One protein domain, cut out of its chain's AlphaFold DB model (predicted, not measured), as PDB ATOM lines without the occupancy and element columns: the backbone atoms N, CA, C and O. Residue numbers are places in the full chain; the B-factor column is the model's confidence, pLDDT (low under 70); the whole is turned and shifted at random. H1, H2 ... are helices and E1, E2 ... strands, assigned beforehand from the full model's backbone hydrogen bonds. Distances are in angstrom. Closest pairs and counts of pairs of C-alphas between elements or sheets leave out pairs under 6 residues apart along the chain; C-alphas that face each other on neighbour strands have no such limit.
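Overview. This is residues 35 to 191 of the 682 residues of an uncharacterized protein of Dictyoglomus sp. NZ13-RE01 (UniProt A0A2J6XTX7). Two sheets lie partly face to face as a sandwich: a strongly twisted sheet of six strands, and a smaller one of E1, E3 and E6 that covers part of it, with H1 packed beside the strands of the larger sheet. Long loops join several strands. The printed part has 157 residues, with nine named strands and one named helix in the order E1 to E8, H1, E9. The larger sheet runs E2 E9 E7 E4 E5 E8 and is mixed, the smaller E1 E3 E6 and antiparallel; the class is mixed, helices and strands, with under half of the residues in named elements. The whole is compact and rounded, with a radius of gyration of the C-alphas of 14.7 A and spans of 44 by 32 by 29 A.

Arrangement. Begin with E9, residues 180 to 190, and its antiparallel neighbour E7, residues 127 to 136, where N 133 and O 183 are 2.8 A apart. Beside E7 find E4, residues 77 to 84, antiparallel, with N 80 to O 134 at 2.8 A. E4 and E5, residues 90 to 94, form a hairpin, with N 83 to O 91 at 2.9 A. The edge strands are E8, residues 156 to 158, antiparallel to E5 with N 157 to O 90 at 2.8 A, and E2, residues 60 to 62, parallel to E9 with N 61 to O 188 at 2.8 A. In the other sheet, E3, residues 69 to 73, is the inner strand; E1, residues 49 to 53, pairs with it by N 50 and O 72 at 2.8 A, and E6, residues 109 to 112, by N 112 and O 69 at 2.8 A. The parts of the two sheets that face each other are 8.1 A centre to centre; the closest C-alphas of E1 and E9, those of Leu 49 and Lys 183, are 5.9 A apart. H1, residues 161 to 174, is on the larger sheet at a height of 8.0 A, only just over none of its strands, with 2 of its C-alphas falling on E5. The closest C-alphas of H1 and E8, those of Glu 158 and Ala 164, are 5.8 A apart. In H1 every O i to N i+4 pair is within hydrogen-bond range.

Along the chain. Find C-alpha 49, where E1 begins, at (110.365, 136.685, 162.373). E4 is 22.7 A from first to last C-alpha and E7 30.2 A. H1 runs 19.9 A from C-alpha 161 at (131.570, 136.000, 158.267), and E9 runs 34.0 A to C-alpha 190 at (132.193, 132.150, 179.732).

Size, cuts and confidence. The C-alphas of Glu 44 and Arg 191, the two farthest apart, are 43.9 A apart. The printed part has no cut. The links E5 to E6, E6 to E7 and E7 to E8 are long, with 14, 14 and 19 residues. Look for pLDDT under 70 at residues 35 to 37, 40 to 43 and 174 to 177; the mean of the printed part is 88.3.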
ATOM      1  N   GLU A  35     126.200 145.939 162.198       54.16
ATOM      2  CA  GLU A  35     125.813 146.546 160.917       54.16
ATOM      3  C   GLU A  35     126.133 145.690 159.670       54.16
ATOM      4  O   GLU A  35     125.559 145.923 158.613       54.16
ATOM      5  N   LYS A  36     127.039 144.703 159.766       57.69
ATOM      6  CA  LYS A  36     127.443 143.805 158.663       57.69
ATOM      7  C   LYS A  36     126.792 142.416 158.703       57.69
ATOM      8  O   LYS A  36     127.036 141.610 157.809       57.69
ATOM      9  N   ILE A  37     126.014 142.112 159.745       64.00
ATOM     10  CA  ILE A  37     125.399 140.787 159.978       64.00
ATOM     11  C   ILE A  37     123.892 140.809 159.648       64.00
ATOM     12  O   ILE A  37     123.291 139.776 159.341       64.00
ATOM     13  N   ILE A  38     123.278 141.993 159.668       70.06
ATOM     14  CA  ILE A  38     121.886 142.205 159.265       70.06
ATOM     15  C   ILE A  38     121.856 142.591 157.782       70.06
ATOM     16  O   ILE A  38     122.319 143.664 157.404       70.06
ATOM     17  N   ILE A  39     121.265 141.736 156.952       71.88
ATOM     18  CA  ILE A  39     120.857 142.078 155.589       71.88
ATOM     19  C   ILE A  39     119.443 142.647 155.713       71.88
ATOM     20  O   ILE A  39     118.518 141.951 156.129       71.88
ATOM     21  N   VAL A  40     119.267 143.925 155.383       69.25
ATOM     22  CA  VAL A  40     117.959 144.584 155.493       69.25
ATOM     23  C   VAL A  40     117.024 144.038 154.398       69.25
ATOM     24  O   VAL A  40     117.365 144.152 153.215       69.25
ATOM     25  N   PRO A  41     115.870 143.427 154.740       66.94
ATOM     26  CA  PRO A  41     114.896 142.989 153.743       66.94
ATOM     27  C   PRO A  41     114.222 144.189 153.071       66.94
ATOM     28  O   PRO A  41     114.244 145.305 153.589       66.94
ATOM     29  N   ASN A  42     113.593 143.968 151.915       66.56
ATOM     30  CA  ASN A  42     112.830 145.015 151.232       66.56
ATOM     31  C   ASN A  42     111.705 145.543 152.146       66.56
ATOM     32  O   ASN A  42     110.954 144.743 152.702       66.56
ATOM     33  N   GLU A  43     111.551 146.867 152.250       63.91
ATOM     34  CA  GLU A  43     110.505 147.530 153.048       63.91
ATOM     35  C   GLU A  43     109.080 147.089 152.663       63.91
ATOM     36  O   GLU A  43     108.172 147.118 153.491       63.91
ATOM     37  N   GLU A  44     108.883 146.615 151.428       70.75
ATOM     38  CA  GLU A  44     107.619 146.025 150.975       70.75
ATOM     39  C   GLU A  44     107.311 144.625 151.556       70.75
ATOM     40  O   GLU A  44     106.195 144.126 151.364       70.75
ATOM     41  N   THR A  45     108.253 143.945 152.227       78.31
ATOM     42  CA  THR A  45     107.988 142.589 152.732       78.31
ATOM     43  C   THR A  45     106.977 142.587 153.875       78.31
ATOM     44  O   THR A  45     107.016 143.394 154.804       78.31
ATOM     45  N   LYS A  46     106.068 141.612 153.833       84.06
ATOM     46  CA  LYS A  46     105.092 141.365 154.902       84.06
ATOM     47  C   LYS A  46     105.559 140.296 155.893       84.06
ATOM     48  O   LYS A  46     104.873 140.088 156.893       84.06
ATOM     49  N   LEU A  47     106.700 139.642 155.646       89.50
ATOM     50  CA  LEU A  47     107.257 138.618 156.530       89.50
ATOM     51  C   LEU A  47     107.952 139.230 157.754       89.50
ATOM     52  O   LEU A  47     108.785 140.132 157.644       89.50
ATOM     53  N   LYS A  48     107.650 138.681 158.931       90.56
ATOM     54  CA  LYS A  48     108.254 139.034 160.217       90.56
ATOM     55  C   LYS A  48     108.620 137.765 160.980       90.56
ATOM     56  O   LYS A  48     107.819 136.833 161.041       90.56
ATOM     57  N   LEU A  49     109.815 137.770 161.568       93.94
ATOM     58  CA  LEU A  49     110.365 136.685 162.373       93.94
ATOM     59  C   LEU A  49     110.657 137.183 163.793       93.94
ATOM     60  O   LEU A  49     111.487 138.072 163.987       93.94
ATOM     61  N   ASP A  50     110.009 136.567 164.775       95.50
ATOM     62  CA  ASP A  50     110.445 136.597 166.167       95.50
ATOM     63  C   ASP A  50     111.505 135.500 166.365       95.50
ATOM     64  O   ASP A  50     111.330 134.374 165.896       95.50
ATOM     65  N   LEU A  51     112.595 135.822 167.066       96.00
ATOM     66  CA  LEU A  51     113.701 134.917 167.402       96.00
ATOM     67  C   LEU A  51     114.218 135.292 168.795       96.00
ATOM     68  O   LEU A  51     114.529 136.461 169.026       96.00
ATOM     69  N   TRP A  52     114.300 134.327 169.711       96.56
ATOM     70  CA  TRP A  52     114.810 134.523 171.074       96.56
ATOM     71  C   TRP A  52     115.402 133.228 171.653       96.56
ATOM     72  O   TRP A  52     115.318 132.166 171.038       96.56
ATOM     73  N   LEU A  53     116.028 133.307 172.830       96.25
ATOM     74  CA  LEU A  53     116.737 132.192 173.472       96.25
ATOM     75  C   LEU A  53     116.074 131.788 174.806       96.25
ATOM     76  O   LEU A  53     115.175 132.470 175.297       96.25
ATOM     77  N   ASN A  54     116.538 130.707 175.446       95.00
ATOM     78  CA  ASN A  54     116.128 130.334 176.816       95.00
ATOM     79  C   ASN A  54     116.623 131.290 177.922       95.00
ATOM     80  O   ASN A  54     116.361 131.048 179.101       95.00
ATOM     81  N   LYS A  55     117.310 132.373 177.556       91.56
ATOM     82  CA  LYS A  55     117.631 133.525 178.403       91.56
ATOM     83  C   LYS A  55     117.364 134.820 177.618       91.56
ATOM     84  O   LYS A  55     117.331 134.772 176.388       91.56
ATOM     85  N   PRO A  56     117.210 135.977 178.289       89.88
ATOM     86  CA  PRO A  56     117.168 137.276 177.618       89.88
ATOM     87  C   PRO A  56     118.382 137.510 176.706       89.88
ATOM     88  O   PRO A  56     119.485 137.046 177.006       89.88
ATOM     89  N   GLU A  57     118.192 138.262 175.621       88.50
ATOM     90  CA  GLU A  57     119.273 138.663 174.712       88.50
ATOM     91  C   GLU A  57     120.424 139.346 175.474       88.50
ATOM     92  O   GLU A  57     120.202 140.124 176.403       88.50
ATOM     93  N   GLY A  58     121.665 139.015 175.112       85.12
ATOM     94  CA  GLY A  58     122.866 139.497 175.796       85.12
ATOM     95  C   GLY A  58     123.181 138.813 177.131       85.12
ATOM     96  O   GLY A  58     124.129 139.218 177.800       85.12
ATOM     97  N   SER A  59     122.449 137.766 177.523       88.38
ATOM     98  CA  SER A  59     122.790 136.966 178.708       88.38
ATOM     99  C   SER A  59     124.098 136.184 178.541       88.38
ATOM    100  O   SER A  59     124.459 135.756 177.444       88.38
ATOM    101  N   VAL A  60     124.768 135.914 179.664       87.38
ATOM    102  CA  VAL A  60     125.888 134.962 179.721       87.38
ATOM    103  C   VAL A  60     125.361 133.528 179.778       87.38
ATOM    104  O   VAL A  60     124.516 133.192 180.615       87.38
ATOM    105  N   TYR A  61     125.916 132.669 178.931       90.12
ATOM    106  CA  TYR A  61     125.878 131.216 179.040       90.12
ATOM    107  C   TYR A  61     127.256 130.689 179.436       90.12
ATOM    108  O   TYR A  61     128.291 131.220 179.028       90.12
ATOM    109  N   ARG A  62     127.271 129.633 180.249       88.19
ATOM    110  CA  ARG A  62     128.509 128.950 180.626       88.19
ATOM    111  C   ARG A  62     128.819 127.824 179.647       88.19
ATOM    112  O   ARG A  62     127.910 127.172 179.141       88.19
ATOM    113  N   ILE A  63     130.099 127.556 179.411       86.00
ATOM    114  CA  ILE A  63     130.531 126.394 178.620       86.00
ATOM    115  C   ILE A  63     129.950 125.111 179.252       86.00
ATOM    116  O   ILE A  63     130.115 124.873 180.448       86.00
ATOM    117  N   GLY A  64     129.246 124.306 178.451       85.19
ATOM    118  CA  GLY A  64     128.495 123.115 178.876       85.19
ATOM    119  C   GLY A  64     127.015 123.349 179.234       85.19
ATOM    120  O   GLY A  64     126.286 122.382 179.484       85.19
ATOM    121  N   GLU A  65     126.542 124.597 179.239       90.62
ATOM    122  CA  GLU A  65     125.135 124.948 179.473       90.62
ATOM    123  C   GLU A  65     124.262 124.694 178.229       90.62
ATOM    124  O   GLU A  65     124.740 124.740 177.094       90.62
ATOM    125  N   ASP A  66     122.976 124.400 178.440       91.19
ATOM    126  CA  ASP A  66     122.017 124.129 177.364       91.19
ATOM    127  C   ASP A  66     121.473 125.417 176.734       91.19
ATOM    128  O   ASP A  66     120.847 126.247 177.402       91.19
ATOM    129  N   LEU A  67     121.645 125.535 175.419       93.88
ATOM    130  CA  LEU A  67     121.015 126.555 174.592       93.88
ATOM    131  C   LEU A  67     119.702 126.009 174.010       93.88
ATOM    132  O   LEU A  67     119.643 124.887 173.505       93.88
ATOM    133  N   LYS A  68     118.641 126.817 174.050       96.12
ATOM    134  CA  LYS A  68     117.418 126.591 173.270       96.12
ATOM    135  C   LYS A  68     117.075 127.859 172.511       96.12
ATOM    136  O   LYS A  68     117.113 128.947 173.084       96.12
ATOM    137  N   ILE A  69     116.732 127.693 171.242       97.06
ATOM    138  CA  ILE A  69     116.396 128.764 170.308       97.06
ATOM    139  C   ILE A  69     114.905 128.657 170.002       97.06
ATOM    140  O   ILE A  69     114.414 127.581 169.667       97.06
ATOM    141  N   TYR A  70     114.189 129.765 170.115       97.00
ATOM    142  CA  TYR A  70     112.753 129.862 169.893       97.00
ATOM    143  C   TYR A  70     112.480 130.791 168.715       97.00
ATOM    144  O   TYR A  70     113.118 131.839 168.598       97.00
ATOM    145  N   VAL A  71     111.531 130.421 167.857       96.88
ATOM    146  CA  VAL A  71     111.139 131.226 166.692       96.88
ATOM    147  C   VAL A  71     109.637 131.214 166.462       96.88
ATOM    148  O   VAL A  71     108.972 130.213 166.726       96.88
ATOM    149  N   ARG A  72     109.115 132.303 165.894       96.81
ATOM    150  CA  ARG A  72     107.743 132.396 165.376       96.81
ATOM    151  C   ARG A  72     107.717 133.305 164.149       96.81
ATOM    152  O   ARG A  72     108.262 134.403 164.194       96.81
ATOM    153  N   ALA A  73     107.063 132.871 163.075       95.25
ATOM    154  CA  ALA A  73     106.843 133.685 161.879       95.25
ATOM    155  C   ALA A  73     105.368 134.089 161.755       95.25
ATOM    156  O   ALA A  73     104.482 133.312 162.100       95.25
ATOM    157  N   ASN A  74     105.089 135.283 161.230       95.06
ATOM    158  CA  ASN A  74     103.720 135.806 161.077       95.06
ATOM    159  C   ASN A  74     102.936 135.228 159.875       95.06
ATOM    160  O   ASN A  74     101.816 135.666 159.584       95.06
ATOM    161  N   ASP A  75     103.541 134.295 159.137       95.00
ATOM    162  CA  ASP A  75     103.005 133.681 157.926       95.00
ATOM    163  C   ASP A  75     103.717 132.340 157.631       95.00
ATOM    164  O   ASP A  75     104.818 132.092 158.121       95.00
ATOM    165  N   ASP A  76     103.096 131.478 156.824       96.06
ATOM    166  CA  ASP A  76     103.639 130.177 156.406       96.06
ATOM    167  C   ASP A  76     104.892 130.377 155.531       96.06
ATOM    168  O   ASP A  76     104.827 131.095 154.526       96.06
ATOM    169  N   CYS A  77     106.027 129.773 155.900       95.62
ATOM    170  CA  CYS A  77     107.328 130.022 155.263       95.62
ATOM    171  C   CYS A  77     108.376 128.922 155.536       95.62
ATOM    172  O   CYS A  77     108.213 128.074 156.408       95.62
ATOM    173  N   TYR A  78     109.481 128.951 154.791       95.81
ATOM    174  CA  TYR A  78     110.678 128.137 155.011       95.81
ATOM    175  C   TYR A  78     111.667 128.881 155.910       95.81
ATOM    176  O   TYR A  78     111.993 130.033 155.633       95.81
ATOM    177  N   LEU A  79     112.152 128.217 156.958       96.81
ATOM    178  CA  LEU A  79     113.054 128.747 157.979       96.81
ATOM    179  C   LEU A  79     114.488 128.233 157.791       96.81
ATOM    180  O   LEU A  79     114.713 127.091 157.402       96.81
ATOM    181  N   TYR A  80     115.463 129.060 158.146       96.69
ATOM    182  CA  TYR A  80     116.869 128.694 158.261       96.69
ATOM    183  C   TYR A  80     117.425 129.354 159.525       96.69
ATOM    184  O   TYR A  80     117.158 130.532 159.763       96.69
ATOM    185  N   ILE A  81     118.167 128.609 160.344       96.88
ATOM    186  CA  ILE A  81     118.850 129.133 161.531       96.88
ATOM    187  C   ILE A  81     120.334 128.807 161.417       96.88
ATOM    188  O   ILE A  81     120.719 127.673 161.114       96.88
ATOM    189  N   PHE A  82     121.152 129.805 161.713       95.44
ATOM    190  CA  PHE A  82     122.601 129.726 161.751       95.44
ATOM    191  C   PHE A  82     123.126 130.284 163.071       95.44
ATOM    192  O   PHE A  82     122.458 131.073 163.744       95.44
ATOM    193  N   ASP A  83     124.331 129.864 163.408       94.56
ATOM    194  CA  ASP A  83     125.128 130.356 164.521       94.56
ATOM    195  C   ASP A  83     126.386 131.033 163.959       94.56
ATOM    196  O   ASP A  83     126.942 130.594 162.951       94.56
ATOM    197  N   LEU A  84     126.801 132.130 164.580       91.94
ATOM    198  CA  LEU A  84     128.014 132.870 164.257       91.94
ATOM    199  C   LEU A  84     128.823 133.009 165.545       91.94
ATOM    200  O   LEU A  84     128.484 133.824 166.412       91.94
ATOM    201  N   THR A  85     129.882 132.206 165.649       90.31
ATOM    202  CA  THR A  85     130.693 132.102 166.865       90.31
ATOM    203  C   THR A  85     131.632 133.286 167.044       90.31
ATOM    204  O   THR A  85     131.885 134.054 166.111       90.31
ATOM    205  N   ALA A  86     132.167 133.452 168.256       84.38
ATOM    206  CA  ALA A  86     132.954 134.637 168.611       84.38
ATOM    207  C   ALA A  86     134.272 134.794 167.817       84.38
ATOM    208  O   ALA A  86     134.806 135.899 167.729       84.38
ATOM    209  N   ASP A  87     134.777 133.714 167.216       85.00
ATOM    210  CA  ASP A  87     135.922 133.685 166.293       85.00
ATOM    211  C   ASP A  87     135.544 133.875 164.808       85.00
ATOM    212  O   ASP A  87     136.431 133.976 163.959       85.00
ATOM    213  N   GLY A  88     134.250 133.982 164.484       83.19
ATOM    214  CA  GLY A  88     133.749 134.309 163.146       83.19
ATOM    215  C   GLY A  88     133.385 133.119 162.252       83.19
ATOM    216  O   GLY A  88     133.111 133.329 161.066       83.19
ATOM    217  N   GLU A  89     133.353 131.887 162.775       90.19
ATOM    218  CA  GLU A  89     132.808 130.751 162.024       90.19
ATOM    219  C   GLU A  89     131.281 130.817 161.917       90.19
ATOM    220  O   GLU A  89     130.576 131.026 162.902       90.19
ATOM    221  N   PHE A  90     130.769 130.569 160.712       92.00
ATOM    222  CA  PHE A  90     129.344 130.530 160.412       92.00
ATOM    223  C   PHE A  90     128.878 129.070 160.352       92.00
ATOM    224  O   PHE A  90     129.285 128.319 159.459       92.00
ATOM    225  N   LYS A  91     128.050 128.648 161.308       94.12
ATOM    226  CA  LYS A  91     127.659 127.253 161.569       94.12
ATOM    227  C   LYS A  91     126.169 127.030 161.326       94.12
ATOM    228  O   LYS A  91     125.341 127.921 161.506       94.12
ATOM    229  N   LEU A  92     125.813 125.824 160.896       95.62
ATOM    230  CA  LEU A  92     124.422 125.439 160.669       95.62
ATOM    231  C   LEU A  92     123.713 125.107 161.984       95.62
ATOM    232  O   LEU A  92     124.240 124.338 162.780       95.62
ATOM    233  N   ILE A  93     122.486 125.592 162.175       95.38
ATOM    234  CA  ILE A  93     121.605 125.148 163.267       95.38
ATOM    235  C   ILE A  93     120.378 124.416 162.711       95.38
ATOM    236  O   ILE A  93     120.042 123.335 163.197       95.38
ATOM    237  N   PHE A  94     119.718 124.961 161.683       96.00
ATOM    238  CA  PHE A  94     118.495 124.391 161.104       96.00
ATOM    239  C   PHE A  94     118.278 124.829 159.637       96.00
ATOM    240  O   PHE A  94     118.546 125.994 159.333       96.00
ATOM    241  N   PRO A  95     117.744 123.978 158.732       95.12
ATOM    242  CA  PRO A  95     117.553 122.527 158.879       95.12
ATOM    243  C   PRO A  95     118.867 121.787 159.127       95.12
ATOM    244  O   PRO A  95     119.940 122.337 158.921       95.12
ATOM    245  N   ASN A  96     118.779 120.543 159.589       94.31
ATOM    246  CA  ASN A  96     119.929 119.665 159.804       94.31
ATOM    247  C   ASN A  96     119.513 118.183 159.668       94.31
ATOM    248  O   ASN A  96     118.330 117.870 159.543       94.31
ATOM    249  N   VAL A  97     120.473 117.261 159.742       94.56
ATOM    250  CA  VAL A  97     120.264 115.806 159.591       94.56
ATOM    251  C   VAL A  97     119.285 115.185 160.604       94.56
ATOM    252  O   VAL A  97     118.676 114.155 160.322       94.56
ATOM    253  N   TYR A  98     119.087 115.805 161.773       93.25
ATOM    254  CA  TYR A  98     118.097 115.371 162.765       93.25
ATOM    255  C   TYR A  98     116.721 116.003 162.531       93.25
ATOM    256  O   TYR A  98     115.703 115.383 162.850       93.25
ATOM    257  N   SER A  99     116.652 117.206 161.953       92.19
ATOM    258  CA  SER A  99     115.392 117.831 161.542       92.19
ATOM    259  C   SER A  99     115.532 118.620 160.239       92.19
ATOM    260  O   SER A  99     116.033 119.744 160.202       92.19
ATOM    261  N   SER A 100     115.095 117.973 159.158       91.81
ATOM    262  CA  SER A 100     115.319 118.366 157.766       91.81
ATOM    263  C   SER A 100     114.160 119.136 157.127       91.81
ATOM    264  O   SER A 100     114.390 119.919 156.210       91.81
ATOM    265  N   ASN A 101     112.920 118.943 157.592       93.94
ATOM    266  CA  ASN A 101     111.773 119.713 157.108       93.94
ATOM    267  C   ASN A 101     111.792 121.112 157.727       93.94
ATOM    268  O   ASN A 101     111.454 121.272 158.898       93.94
ATOM    269  N   ASN A 102     112.143 122.114 156.926       94.69
ATOM    270  CA  ASN A 102     112.279 123.489 157.383       94.69
ATOM    271  C   ASN A 102     111.061 124.388 157.130       94.69
ATOM    272  O   ASN A 102     111.146 125.595 157.351       94.69
ATOM    273  N   PHE A 103     109.932 123.831 156.690       96.31
ATOM    274  CA  PHE A 103     108.692 124.587 156.533       96.31
ATOM    275  C   PHE A 103     107.977 124.774 157.881       96.31
ATOM    276  O   PHE A 103     107.582 123.799 158.525       96.31
ATOM    277  N   ILE A 104     107.783 126.030 158.283       96.38
ATOM    278  CA  ILE A 104     107.099 126.441 159.513       96.38
ATOM    279  C   ILE A 104     105.749 127.103 159.209       96.38
ATOM    280  O   ILE A 104     105.564 127.762 158.184       96.38
ATOM    281  N   ARG A 105     104.791 126.916 160.121       96.62
ATOM    282  CA  ARG A 105     103.438 127.469 160.017       96.62
ATOM    283  C   ARG A 105     103.315 128.832 160.688       96.62
ATOM    284  O   ARG A 105     103.944 129.098 161.714       96.62
ATOM    285  N   LYS A 106     102.425 129.648 160.129       95.88
ATOM    286  CA  LYS A 106     102.002 130.948 160.640       95.88
ATOM    287  C   LYS A 106     101.662 130.915 162.134       95.88
ATOM    288  O   LYS A 106     100.911 130.057 162.591       95.88
ATOM    289  N   ASP A 107     102.176 131.907 162.857       93.25
ATOM    290  CA  ASP A 107     101.929 132.233 164.267       93.25
ATOM    291  C   ASP A 107     102.250 131.108 165.281       93.25
ATOM    292  O   ASP A 107     102.079 131.295 166.489       93.25
ATOM    293  N   GLN A 108     102.800 129.974 164.833       96.25
ATOM    294  CA  GLN A 108     103.253 128.878 165.693       96.25
ATOM    295  C   GLN A 108     104.676 129.128 166.209       96.25
ATOM    296  O   GLN A 108     105.562 129.548 165.464       96.25
ATOM    297  N   THR A 109     104.901 128.851 167.496       95.81
ATOM    298  CA  THR A 109     106.235 128.931 168.110       95.81
ATOM    299  C   THR A 109     106.942 127.585 168.009       95.81
ATOM    300  O   THR A 109     106.472 126.598 168.572       95.81
ATOM    301  N   TYR A 110     108.094 127.555 167.344       96.62
ATOM    302  CA  TYR A 110     108.977 126.392 167.270       96.62
ATOM    303  C   TYR A 110     110.137 126.554 168.257       96.62
ATOM    304  O   TYR A 110     110.561 127.671 168.553       96.62
ATOM    305  N   THR A 111     110.647 125.437 168.779       95.81
ATOM    306  CA  THR A 111     111.802 125.396 169.690       95.81
ATOM    307  C   THR A 111     112.848 124.438 169.136       95.81
ATOM    308  O   THR A 111     112.505 123.318 168.771       95.81
ATOM    309  N   PHE A 112     114.110 124.860 169.117       95.50
ATOM    310  CA  PHE A 112     115.261 124.060 168.709       95.50
ATOM    311  C   PHE A 112     116.239 123.912 169.889       95.50
ATOM    312  O   PHE A 112     116.519 124.918 170.546       95.50
ATOM    313  N   PRO A 113     116.764 122.708 170.195       94.06
ATOM    314  CA  PRO A 113     116.535 121.430 169.510       94.06
ATOM    315  C   PRO A 113     115.071 120.968 169.599       94.06
ATOM    316  O   PRO A 113     114.455 121.020 170.662       94.06
ATOM    317  N   ASP A 114     114.517 120.526 168.468       90.50
ATOM    318  CA  ASP A 114     113.103 120.137 168.325       90.50
ATOM    319  C   ASP A 114     112.846 118.656 168.650       90.50
ATOM    320  O   ASP A 114     111.699 118.222 168.762       90.50
ATOM    321  N   LYS A 115     113.917 117.867 168.800       89.00
ATOM    322  CA  LYS A 115     113.886 116.421 169.056       89.00
ATOM    323  C   LYS A 115     114.936 116.045 170.103       89.00
ATOM    324  O   LYS A 115     116.034 116.593 170.070       89.00
ATOM    325  N   PRO A 116     114.674 115.042 170.962       86.25
ATOM    326  CA  PRO A 116     115.627 114.590 171.981       86.25
ATOM    327  C   PRO A 116     116.870 113.878 171.411       86.25
ATOM    328  O   PRO A 116     117.756 113.502 172.170       86.25
ATOM    329  N   SER A 117     116.955 113.676 170.090       87.19
ATOM    330  CA  SER A 117     118.106 113.055 169.419       87.19
ATOM    331  C   SER A 117     119.338 113.963 169.317       87.19
ATOM    332  O   SER A 117     120.390 113.495 168.888       87.19
ATOM    333  N   TYR A 118     119.222 115.248 169.669       90.06
ATOM    334  CA  TYR A 118     120.330 116.201 169.694       90.06
ATOM    335  C   TYR A 118     120.108 117.288 170.755       90.06
ATOM    336  O   TYR A 118     118.993 117.503 171.227       90.06
ATOM    337  N   SER A 119     121.182 117.972 171.149       90.62
ATOM    338  CA  SER A 119     121.132 119.121 172.061       90.62
ATOM    339  C   SER A 119     122.158 120.173 171.653       90.62
ATOM    340  O   SER A 119     123.175 119.837 171.046       90.62
ATOM    341  N   PHE A 120     121.892 121.440 171.972       92.44
ATOM    342  CA  PHE A 120     122.863 122.519 171.805       92.44
ATOM    343  C   PHE A 120     123.540 122.779 173.148       92.44
ATOM    344  O   PHE A 120     122.906 123.251 174.094       92.44
ATOM    345  N   LYS A 121     124.831 122.460 173.228       91.06
ATOM    346  CA  LYS A 121     125.684 122.773 174.372       91.06
ATOM    347  C   LYS A 121     126.591 123.931 174.000       91.06
ATOM    348  O   LYS A 121     127.313 123.832 173.013       91.06
ATOM    349  N   VAL A 122     126.561 124.997 174.794       90.88
ATOM    350  CA  VAL A 122     127.435 126.157 174.587       90.88
ATOM    351  C   VAL A 122     128.894 125.728 174.752       90.88
ATOM    352  O   VAL A 122     129.248 125.054 175.724       90.88
ATOM    353  N   SER A 123     129.732 126.083 173.784       88.56
ATOM    354  CA  SER A 123     131.107 125.599 173.623       88.56
ATOM    355  C   SER A 123     132.091 126.759 173.447       88.56
ATOM    356  O   SER A 123     131.650 127.867 173.169       88.56
ATOM    357  N   PRO A 124     133.412 126.538 173.576       83.75
ATOM    358  CA  PRO A 124     134.406 127.536 173.181       83.75
ATOM    359  C   PRO A 124     134.302 127.892 171.681       83.75
ATOM    360  O   PRO A 124     133.853 127.039 170.903       83.75
ATOM    361  N   PRO A 125     134.787 129.072 171.248       86.19
ATOM    362  CA  PRO A 125     135.551 130.066 172.017       86.19
ATOM    363  C   PRO A 125     134.724 130.883 173.026       86.19
ATOM    364  O   PRO A 125     133.502 130.887 173.015       86.19
ATOM    365  N   GLU A 126     135.412 131.588 173.925       83.12
ATOM    366  CA  GLU A 126     134.788 132.564 174.828       83.12
ATOM    367  C   GLU A 126     134.625 133.912 174.105       83.12
ATOM    368  O   GLU A 126     135.514 134.334 173.366       83.12
ATOM    369  N   GLY A 127     133.493 134.597 174.294       86.94
ATOM    370  CA  GLY A 127     133.200 135.844 173.580       86.94
ATOM    371  C   GLY A 127     131.709 136.093 173.355       86.94
ATOM    372  O   GLY A 127     130.892 135.714 174.190       86.94
ATOM    373  N   LYS A 128     131.364 136.775 172.254       88.25
ATOM    374  CA  LYS A 128     129.986 137.112 171.852       88.25
ATOM    375  C   LYS A 128     129.581 136.308 170.616       88.25
ATOM    376  O   LYS A 128     130.254 136.415 169.597       88.25
ATOM    377  N   GLU A 129     128.455 135.607 170.690       92.06
ATOM    378  CA  GLU A 129     127.929 134.773 169.598       92.06
ATOM    379  C   GLU A 129     126.544 135.264 169.156       92.06
ATOM    380  O   GLU A 129     125.795 135.837 169.958       92.06
ATOM    381  N   PHE A 130     126.210 135.076 167.877       92.38
ATOM    382  CA  PHE A 130     124.956 135.546 167.279       92.38
ATOM    383  C   PHE A 130     124.169 134.388 166.659       92.38
ATOM    384  O   PHE A 130     124.665 133.697 165.774       92.38
ATOM    385  N   ILE A 131     122.898 134.248 167.040       94.94
ATOM    386  CA  ILE A 131     121.958 133.345 166.367       94.94
ATOM    387  C   ILE A 131     121.201 134.137 165.303       94.94
ATOM    388  O   ILE A 131     120.605 135.179 165.589       94.94
ATOM    389  N   ILE A 132     121.225 133.637 164.068       94.25
ATOM    390  CA  ILE A 132     120.711 134.306 162.870       94.25
ATOM    391  C   ILE A 132     119.596 133.451 162.266       94.25
ATOM    392  O   ILE A 132     119.845 132.352 161.779       94.25
ATOM    393  N   GLY A 133     118.368 133.965 162.278       94.25
ATOM    394  CA  GLY A 133     117.201 133.350 161.650       94.25
ATOM    395  C   GLY A 133     116.828 134.047 160.340       94.25
ATOM    396  O   GLY A 133     116.749 135.274 160.289       94.25
ATOM    397  N   ILE A 134     116.563 133.272 159.289       93.94
ATOM    398  CA  ILE A 134     116.094 133.741 157.976       93.94
ATOM    399  C   ILE A 134     114.816 132.972 157.627       93.94
ATOM    400  O   ILE A 134     114.788 131.749 157.747       93.94
ATOM    401  N   ILE A 135     113.772 133.668 157.176       94.00
ATOM    402  CA  ILE A 135     112.541 133.060 156.645       94.00
ATOM    403  C   ILE A 135     112.267 133.498 155.207       94.00
ATOM    404  O   ILE A 135     112.582 134.625 154.838       94.00
ATOM    405  N   SER A 136     111.649 132.629 154.405       93.00
ATOM    406  CA  SER A 136     111.288 132.900 153.006       93.00
ATOM    407  C   SER A 136     109.989 132.212 152.580       93.00
ATOM    408  O   SER A 136     109.697 131.098 153.010       93.00
ATOM    409  N   LYS A 137     109.210 132.834 151.685       91.50
ATOM    410  CA  LYS A 137     108.029 132.213 151.057       91.50
ATOM    411  C   LYS A 137     108.371 131.068 150.100       91.50
ATOM    412  O   LYS A 137     107.535 130.192 149.892       91.50
ATOM    413  N   VAL A 138     109.585 131.051 149.553       89.12
ATOM    414  CA  VAL A 138     110.092 129.996 148.656       89.12
ATOM    415  C   VAL A 138     111.319 129.302 149.261       89.12
ATOM    416  O   VAL A 138     112.064 129.953 150.000       89.12
ATOM    417  N   PRO A 139     111.575 128.013 148.961       89.12
ATOM    418  CA  PRO A 139     112.798 127.343 149.396       89.12
ATOM    419  C   PRO A 139     114.042 128.084 148.892       89.12
ATOM    420  O   PRO A 139     114.169 128.358 147.699       89.12
ATOM    421  N   LEU A 140     114.974 128.384 149.795       88.44
ATOM    422  CA  LEU A 140     116.246 129.023 149.477       88.44
ATOM    423  C   LEU A 140     117.374 127.987 149.425       88.44
ATOM    424  O   LEU A 140     117.568 127.209 150.360       88.44
ATOM    425  N   ASN A 141     118.172 128.031 148.359       86.62
ATOM    426  CA  ASN A 141     119.414 127.267 148.229       86.62
ATOM    427  C   ASN A 141     120.568 128.022 148.918       86.62
ATOM    428  O   ASN A 141     121.473 128.536 148.261       86.62
ATOM    429  N   ILE A 142     120.481 128.186 150.244       82.56
ATOM    430  CA  ILE A 142     121.492 128.917 151.022       82.56
ATOM    431  C   ILE A 142     122.779 128.079 151.078       82.56
ATOM    432  O   ILE A 142     122.749 126.925 151.494       82.56
ATOM    433  N   PHE A 143     123.901 128.676 150.662       87.94
ATOM    434  CA  PHE A 143     125.166 127.997 150.324       87.94
ATOM    435  C   PHE A 143     125.031 126.954 149.193       87.94
ATOM    436  O   PHE A 143     125.148 125.751 149.441       87.94
ATOM    437  N   PRO A 144     124.855 127.397 147.928       83.44
ATOM    438  CA  PRO A 144     124.749 126.505 146.774       83.44
ATOM    439  C   PRO A 144     125.876 125.464 146.713       83.44
ATOM    440  O   PRO A 144     127.057 125.801 146.758       83.44
ATOM    441  N   GLY A 145     125.491 124.191 146.602       83.44
ATOM    442  CA  GLY A 145     126.406 123.045 146.642       83.44
ATOM    443  C   GLY A 145     126.488 122.344 148.004       83.44
ATOM    444  O   GLY A 145     126.995 121.226 148.064       83.44
ATOM    445  N   LYS A 146     125.939 122.931 149.079       87.69
ATOM    446  CA  LYS A 146     125.724 122.251 150.366       87.69
ATOM    447  C   LYS A 146     124.259 121.832 150.519       87.69
ATOM    448  O   LYS A 146     123.352 122.608 150.249       87.69
ATOM    449  N   LYS A 147     124.040 120.600 150.982       90.81
ATOM    450  CA  LYS A 147     122.728 120.076 151.393       90.81
ATOM    451  C   LYS A 147     122.592 120.220 152.902       90.81
ATOM    452  O   LYS A 147     123.075 119.361 153.634       90.81
ATOM    453  N   LEU A 148     122.016 121.328 153.367       92.12
ATOM    454  CA  LEU A 148     121.928 121.653 154.798       92.12
ATOM    455  C   LEU A 148     121.207 120.543 155.585       92.12
ATOM    456  O   LEU A 148     121.632 120.154 156.667       92.12
ATOM    457  N   GLU A 149     120.186 119.941 154.979       90.44
ATOM    458  CA  GLU A 149     119.413 118.818 155.505       90.44
ATOM    459  C   GLU A 149     120.210 117.513 155.709       90.44
ATOM    460  O   GLU A 149     119.695 116.582 156.325       90.44
ATOM    461  N   ALA A 150     121.451 117.434 155.217       91.75
ATOM    462  CA  ALA A 150     122.361 116.301 155.404       91.75
ATOM    463  C   ALA A 150     123.509 116.581 156.397       91.75
ATOM    464  O   ALA A 150     124.242 115.656 156.750       91.75
ATOM    465  N   LEU A 151     123.676 117.832 156.844       93.06
ATOM    466  CA  LEU A 151     124.748 118.261 157.750       93.06
ATOM    467  C   LEU A 151     124.295 118.219 159.216       93.06
ATOM    468  O   LEU A 151     123.099 118.249 159.520       93.06
ATOM    469  N   LYS A 152     125.240 118.163 160.156       92.44
ATOM    470  CA  LYS A 152     124.929 118.219 161.592       92.44
ATOM    471  C   LYS A 152     124.701 119.664 162.062       92.44
ATOM    472  O   LYS A 152     125.305 120.591 161.526       92.44
ATOM    473  N   PRO A 153     123.869 119.884 163.097       91.50
ATOM    474  CA  PRO A 153     123.862 121.168 163.783       91.50
ATOM    475  C   PRO A 153     125.225 121.408 164.455       91.50
ATOM    476  O   PRO A 153     125.838 120.474 164.972       91.50
ATOM    477  N   GLY A 154     125.693 122.654 164.429       90.69
ATOM    478  CA  GLY A 154     127.048 123.057 164.816       90.69
ATOM    479  C   GLY A 154     128.108 122.870 163.720       90.69
ATOM    480  O   GLY A 154     129.269 123.204 163.945       90.69
ATOM    481  N   GLU A 155     127.757 122.350 162.537       92.81
ATOM    482  CA  GLU A 155     128.720 122.113 161.454       92.81
ATOM    483  C   GLU A 155     129.039 123.401 160.673       92.81
ATOM    484  O   GLU A 155     128.142 124.120 160.223       92.81
ATOM    485  N   THR A 156     130.333 123.700 160.510       92.69
ATOM    486  CA  THR A 156     130.821 124.953 159.914       92.69
ATOM    487  C   THR A 156     130.528 125.031 158.412       92.69
ATOM    488  O   THR A 156     131.076 124.295 157.585       92.69
ATOM    489  N   LEU A 157     129.676 125.982 158.033       91.75
ATOM    490  CA  LEU A 157     129.336 126.281 156.645       91.75
ATOM    491  C   LEU A 157     130.417 127.129 155.971       91.75
ATOM    492  O   LEU A 157     130.766 126.841 154.826       91.75
ATOM    493  N   GLU A 158     130.967 128.114 156.680       91.25
ATOM    494  CA  GLU A 158     132.004 129.027 156.192       91.25
ATOM    495  C   GLU A 158     132.843 129.569 157.367       91.25
ATOM    496  O   GLU A 158     132.332 129.699 158.476       91.25
ATOM    497  N   LYS A 159     134.129 129.879 157.141       87.94
ATOM    498  CA  LYS A 159     135.070 130.339 158.191       87.94
ATOM    499  C   LYS A 159     135.325 131.857 158.201       87.94
ATOM    500  O   LYS A 159     136.101 132.338 159.016       87.94
ATOM    501  N   SER A 160     134.716 132.603 157.281       84.25
ATOM    502  CA  SER A 160     134.712 134.073 157.259       84.25
ATOM    503  C   SER A 160     133.270 134.554 157.218       84.25
ATOM    504  O   SER A 160     132.526 134.226 156.289       84.25
ATOM    505  N   VAL A 161     132.889 135.365 158.204       83.56
ATOM    506  CA  VAL A 161     131.570 136.000 158.267       83.56
ATOM    507  C   VAL A 161     131.303 136.861 157.029       83.56
ATOM    508  O   VAL A 161     130.210 136.810 156.479       83.56
ATOM    509  N   GLU A 162     132.301 137.571 156.501       84.38
ATOM    510  CA  GLU A 162     132.163 138.394 155.292       84.38
ATOM    511  C   GLU A 162     131.805 137.544 154.068       84.38
ATOM    512  O   GLU A 162     130.950 137.922 153.264       84.38
ATOM    513  N   LYS A 163     132.445 136.378 153.929       86.31
ATOM    514  CA  LYS A 163     132.179 135.435 152.840       86.31
ATOM    515  C   LYS A 163     130.820 134.754 153.016       86.31
ATOM    516  O   LYS A 163     130.081 134.646 152.040       86.31
ATOM    517  N   ALA A 164     130.460 134.379 154.245       87.94
ATOM    518  CA  ALA A 164     129.155 133.815 154.579       87.94
ATOM    519  C   ALA A 164     128.017 134.789 154.244       87.94
ATOM    520  O   ALA A 164     127.136 134.467 153.444       87.94
ATOM    521  N   MET A 165     128.082 136.009 154.785       86.50
ATOM    522  CA  MET A 165     127.069 137.041 154.583       86.50
ATOM    523  C   MET A 165     126.948 137.432 153.108       86.50
ATOM    524  O   MET A 165     125.831 137.505 152.610       86.50
ATOM    525  N   LYS A 166     128.059 137.562 152.367       85.94
ATOM    526  CA  LYS A 166     128.032 137.833 150.917       85.94
ATOM    527  C   LYS A 166     127.398 136.700 150.097       85.94
ATOM    528  O   LYS A 166     126.732 136.961 149.095       85.94
ATOM    529  N   THR A 167     127.588 135.438 150.489       87.56
ATOM    530  CA  THR A 167     126.913 134.298 149.843       87.56
ATOM    531  C   THR A 167     125.412 134.294 150.134       87.56
ATOM    532  O   THR A 167     124.624 134.049 149.221       87.56
ATOM    533  N   ILE A 168     125.009 134.600 151.369       88.38
ATOM    534  CA  ILE A 168     123.597 134.697 151.769       88.38
ATOM    535  C   ILE A 168     122.921 135.878 151.057       88.38
ATOM    536  O   ILE A 168     121.896 135.687 150.409       88.38
ATOM    537  N   GLU A 169     123.526 137.065 151.098       86.00
ATOM    538  CA  GLU A 169     123.062 138.281 150.420       86.00
ATOM    539  C   GLU A 169     122.802 138.034 148.932       86.00
ATOM    540  O   GLU A 169     121.733 138.382 148.435       86.00
ATOM    541  N   LYS A 170     123.721 137.353 148.231       85.81
ATOM    542  CA  LYS A 170     123.517 136.992 146.824       85.81
ATOM    543  C   LYS A 170     122.235 136.167 146.622       85.81
ATOM    544  O   LYS A 170     121.409 136.531 145.788       85.81
ATOM    545  N   VAL A 171     122.047 135.095 147.398       85.88
ATOM    546  CA  VAL A 171     120.861 134.216 147.303       85.88
ATOM    547  C   VAL A 171     119.566 134.983 147.615       85.88
ATOM    548  O   VAL A 171     118.557 134.794 146.938       85.88
ATOM    549  N   LEU A 172     119.602 135.888 148.597       83.88
ATOM    550  CA  LEU A 172     118.464 136.718 149.010       83.88
ATOM    551  C   LEU A 172     118.145 137.874 148.039       83.88
ATOM    552  O   LEU A 172     117.017 138.371 148.016       83.88
ATOM    553  N   ILE A 173     119.114 138.311 147.232       73.69
ATOM    554  CA  ILE A 173     118.924 139.328 146.186       73.69
ATOM    555  C   ILE A 173     118.402 138.711 144.881       73.69
ATOM    556  O   ILE A 173     117.578 139.338 144.215       73.69
ATOM    557  N   GLU A 174     118.848 137.503 144.525       69.25
ATOM    558  CA  GLU A 174     118.427 136.804 143.300       69.25
ATOM    559  C   GLU A 174     117.020 136.170 143.419       69.25
ATOM    560  O   GLU A 174     116.321 136.045 142.415       69.25
ATOM    561  N   GLY A 175     116.563 135.817 144.629       60.38
ATOM    562  CA  GLY A 175     115.306 135.083 144.889       60.38
ATOM    563  C   GLY A 175     114.009 135.905 145.043       60.38
ATOM    564  O   GLY A 175     113.120 135.470 145.770       60.38
ATOM    565  N   ASP A 176     113.902 137.071 144.396       66.12
ATOM    566  CA  ASP A 176     112.904 138.137 144.653       66.12
ATOM    567  C   ASP A 176     112.947 138.701 146.091       66.12
ATOM    568  O   ASP A 176     112.523 138.096 147.080       66.12
ATOM    569  N   LYS A 177     113.405 139.956 146.176       64.12
ATOM    570  CA  LYS A 177     113.642 140.708 147.414       64.12
ATOM    571  C   LYS A 177     112.409 140.892 148.306       64.12
ATOM    572  O   LYS A 177     112.575 141.288 149.455       64.12
ATOM    573  N   LYS A 178     111.184 140.673 147.810       70.12
ATOM    574  CA  LYS A 178     109.947 140.836 148.604       70.12
ATOM    575  C   LYS A 178     109.637 139.625 149.494       70.12
ATOM    576  O   LYS A 178     108.880 139.757 150.457       70.12
ATOM    577  N   ASN A 179     110.222 138.462 149.202       83.62
ATOM    578  CA  ASN A 179     109.739 137.168 149.697       83.62
ATOM    579  C   ASN A 179     110.450 136.613 150.939       83.62
ATOM    580  O   ASN A 179     110.133 135.493 151.336       83.62
ATOM    581  N   TRP A 180     111.369 137.355 151.565       90.00
ATOM    582  CA  TRP A 180     112.137 136.899 152.729       90.00
ATOM    583  C   TRP A 180     112.246 137.958 153.838       90.00
ATOM    584  O   TRP A 180     111.987 139.138 153.617       90.00
ATOM    585  N   SER A 181     112.623 137.525 155.045       90.12
ATOM    586  CA  SER A 181     112.884 138.381 156.213       90.12
ATOM    587  C   SER A 181     113.932 137.740 157.140       90.12
ATOM    588  O   SER A 181     114.086 136.518 157.142       90.12
ATOM    589  N   GLN A 182     114.670 138.544 157.914       90.94
ATOM    590  CA  GLN A 182     115.742 138.092 158.818       90.94
ATOM    591  C   GLN A 182     115.521 138.630 160.239       90.94
ATOM    592  O   GLN A 182     115.044 139.749 160.432       90.94
ATOM    593  N   LYS A 183     115.930 137.853 161.245       91.88
ATOM    594  CA  LYS A 183     116.074 138.290 162.637       91.88
ATOM    595  C   LYS A 183     117.394 137.769 163.207       91.88
ATOM    596  O   LYS A 183     117.843 136.685 162.848       91.88
ATOM    597  N   VAL A 184     118.014 138.537 164.096       91.38
ATOM    598  CA  VAL A 184     119.255 138.173 164.795       91.38
ATOM    599  C   VAL A 184     119.052 138.399 166.294       91.38
ATOM    600  O   VAL A 184     118.341 139.331 166.672       91.38
ATOM    601  N   THR A 185     119.659 137.550 167.123       92.50
ATOM    602  CA  THR A 185     119.792 137.708 168.582       92.50
ATOM    603  C   THR A 185     121.197 137.266 169.017       92.50
ATOM    604  O   THR A 185     121.928 136.690 168.209       92.50
ATOM    605  N   PHE A 186     121.626 137.548 170.250       92.25
ATOM    606  CA  PHE A 186     123.000 137.268 170.698       92.25
ATOM    607  C   PHE A 186     123.119 136.886 172.177       92.25
ATOM    608  O   PHE A 186     122.249 137.199 172.992       92.25
ATOM    609  N   PHE A 187     124.241 136.259 172.532       92.00
ATOM    610  CA  PHE A 187     124.612 135.900 173.904       92.00
ATOM    611  C   PHE A 187     126.140 135.949 174.107       92.00
ATOM    612  O   PHE A 187     126.888 136.237 173.170       92.00
ATOM    613  N   TYR A 188     126.603 135.711 175.339       87.88
ATOM    614  CA  TYR A 188     128.031 135.653 175.688       87.88
ATOM    615  C   TYR A 188     128.433 134.293 176.269       87.88
ATOM    616  O   TYR A 188     127.672 133.715 177.042       87.88
ATOM    617  N   VAL A 189     129.646 133.825 175.965       87.31
ATOM    618  CA  VAL A 189     130.217 132.544 176.426       87.31
ATOM    619  C   VAL A 189     131.300 132.773 177.484       87.31
ATOM    620  O   VAL A 189     132.212 133.567 177.258       87.31
ATOM    621  N   GLN A 190     131.218 132.075 178.626       82.56
ATOM    622  CA  GLN A 190     132.193 132.150 179.732       82.56
ATOM    623  C   GLN A 190     132.442 130.790 180.420       82.56
ATOM    624  O   GLN A 190     131.623 129.870 180.342       82.56
ATOM    625  N   ARG A 191     133.548 130.660 181.167       73.06
ATOM    626  CA  ARG A 191     133.808 129.509 182.062       73.06
ATOM    627  C   ARG A 191     132.978 129.533 183.352       73.06
ATOM    628  O   ARG A 191     132.495 130.570 183.803       73.06
TER     629      ARG A 191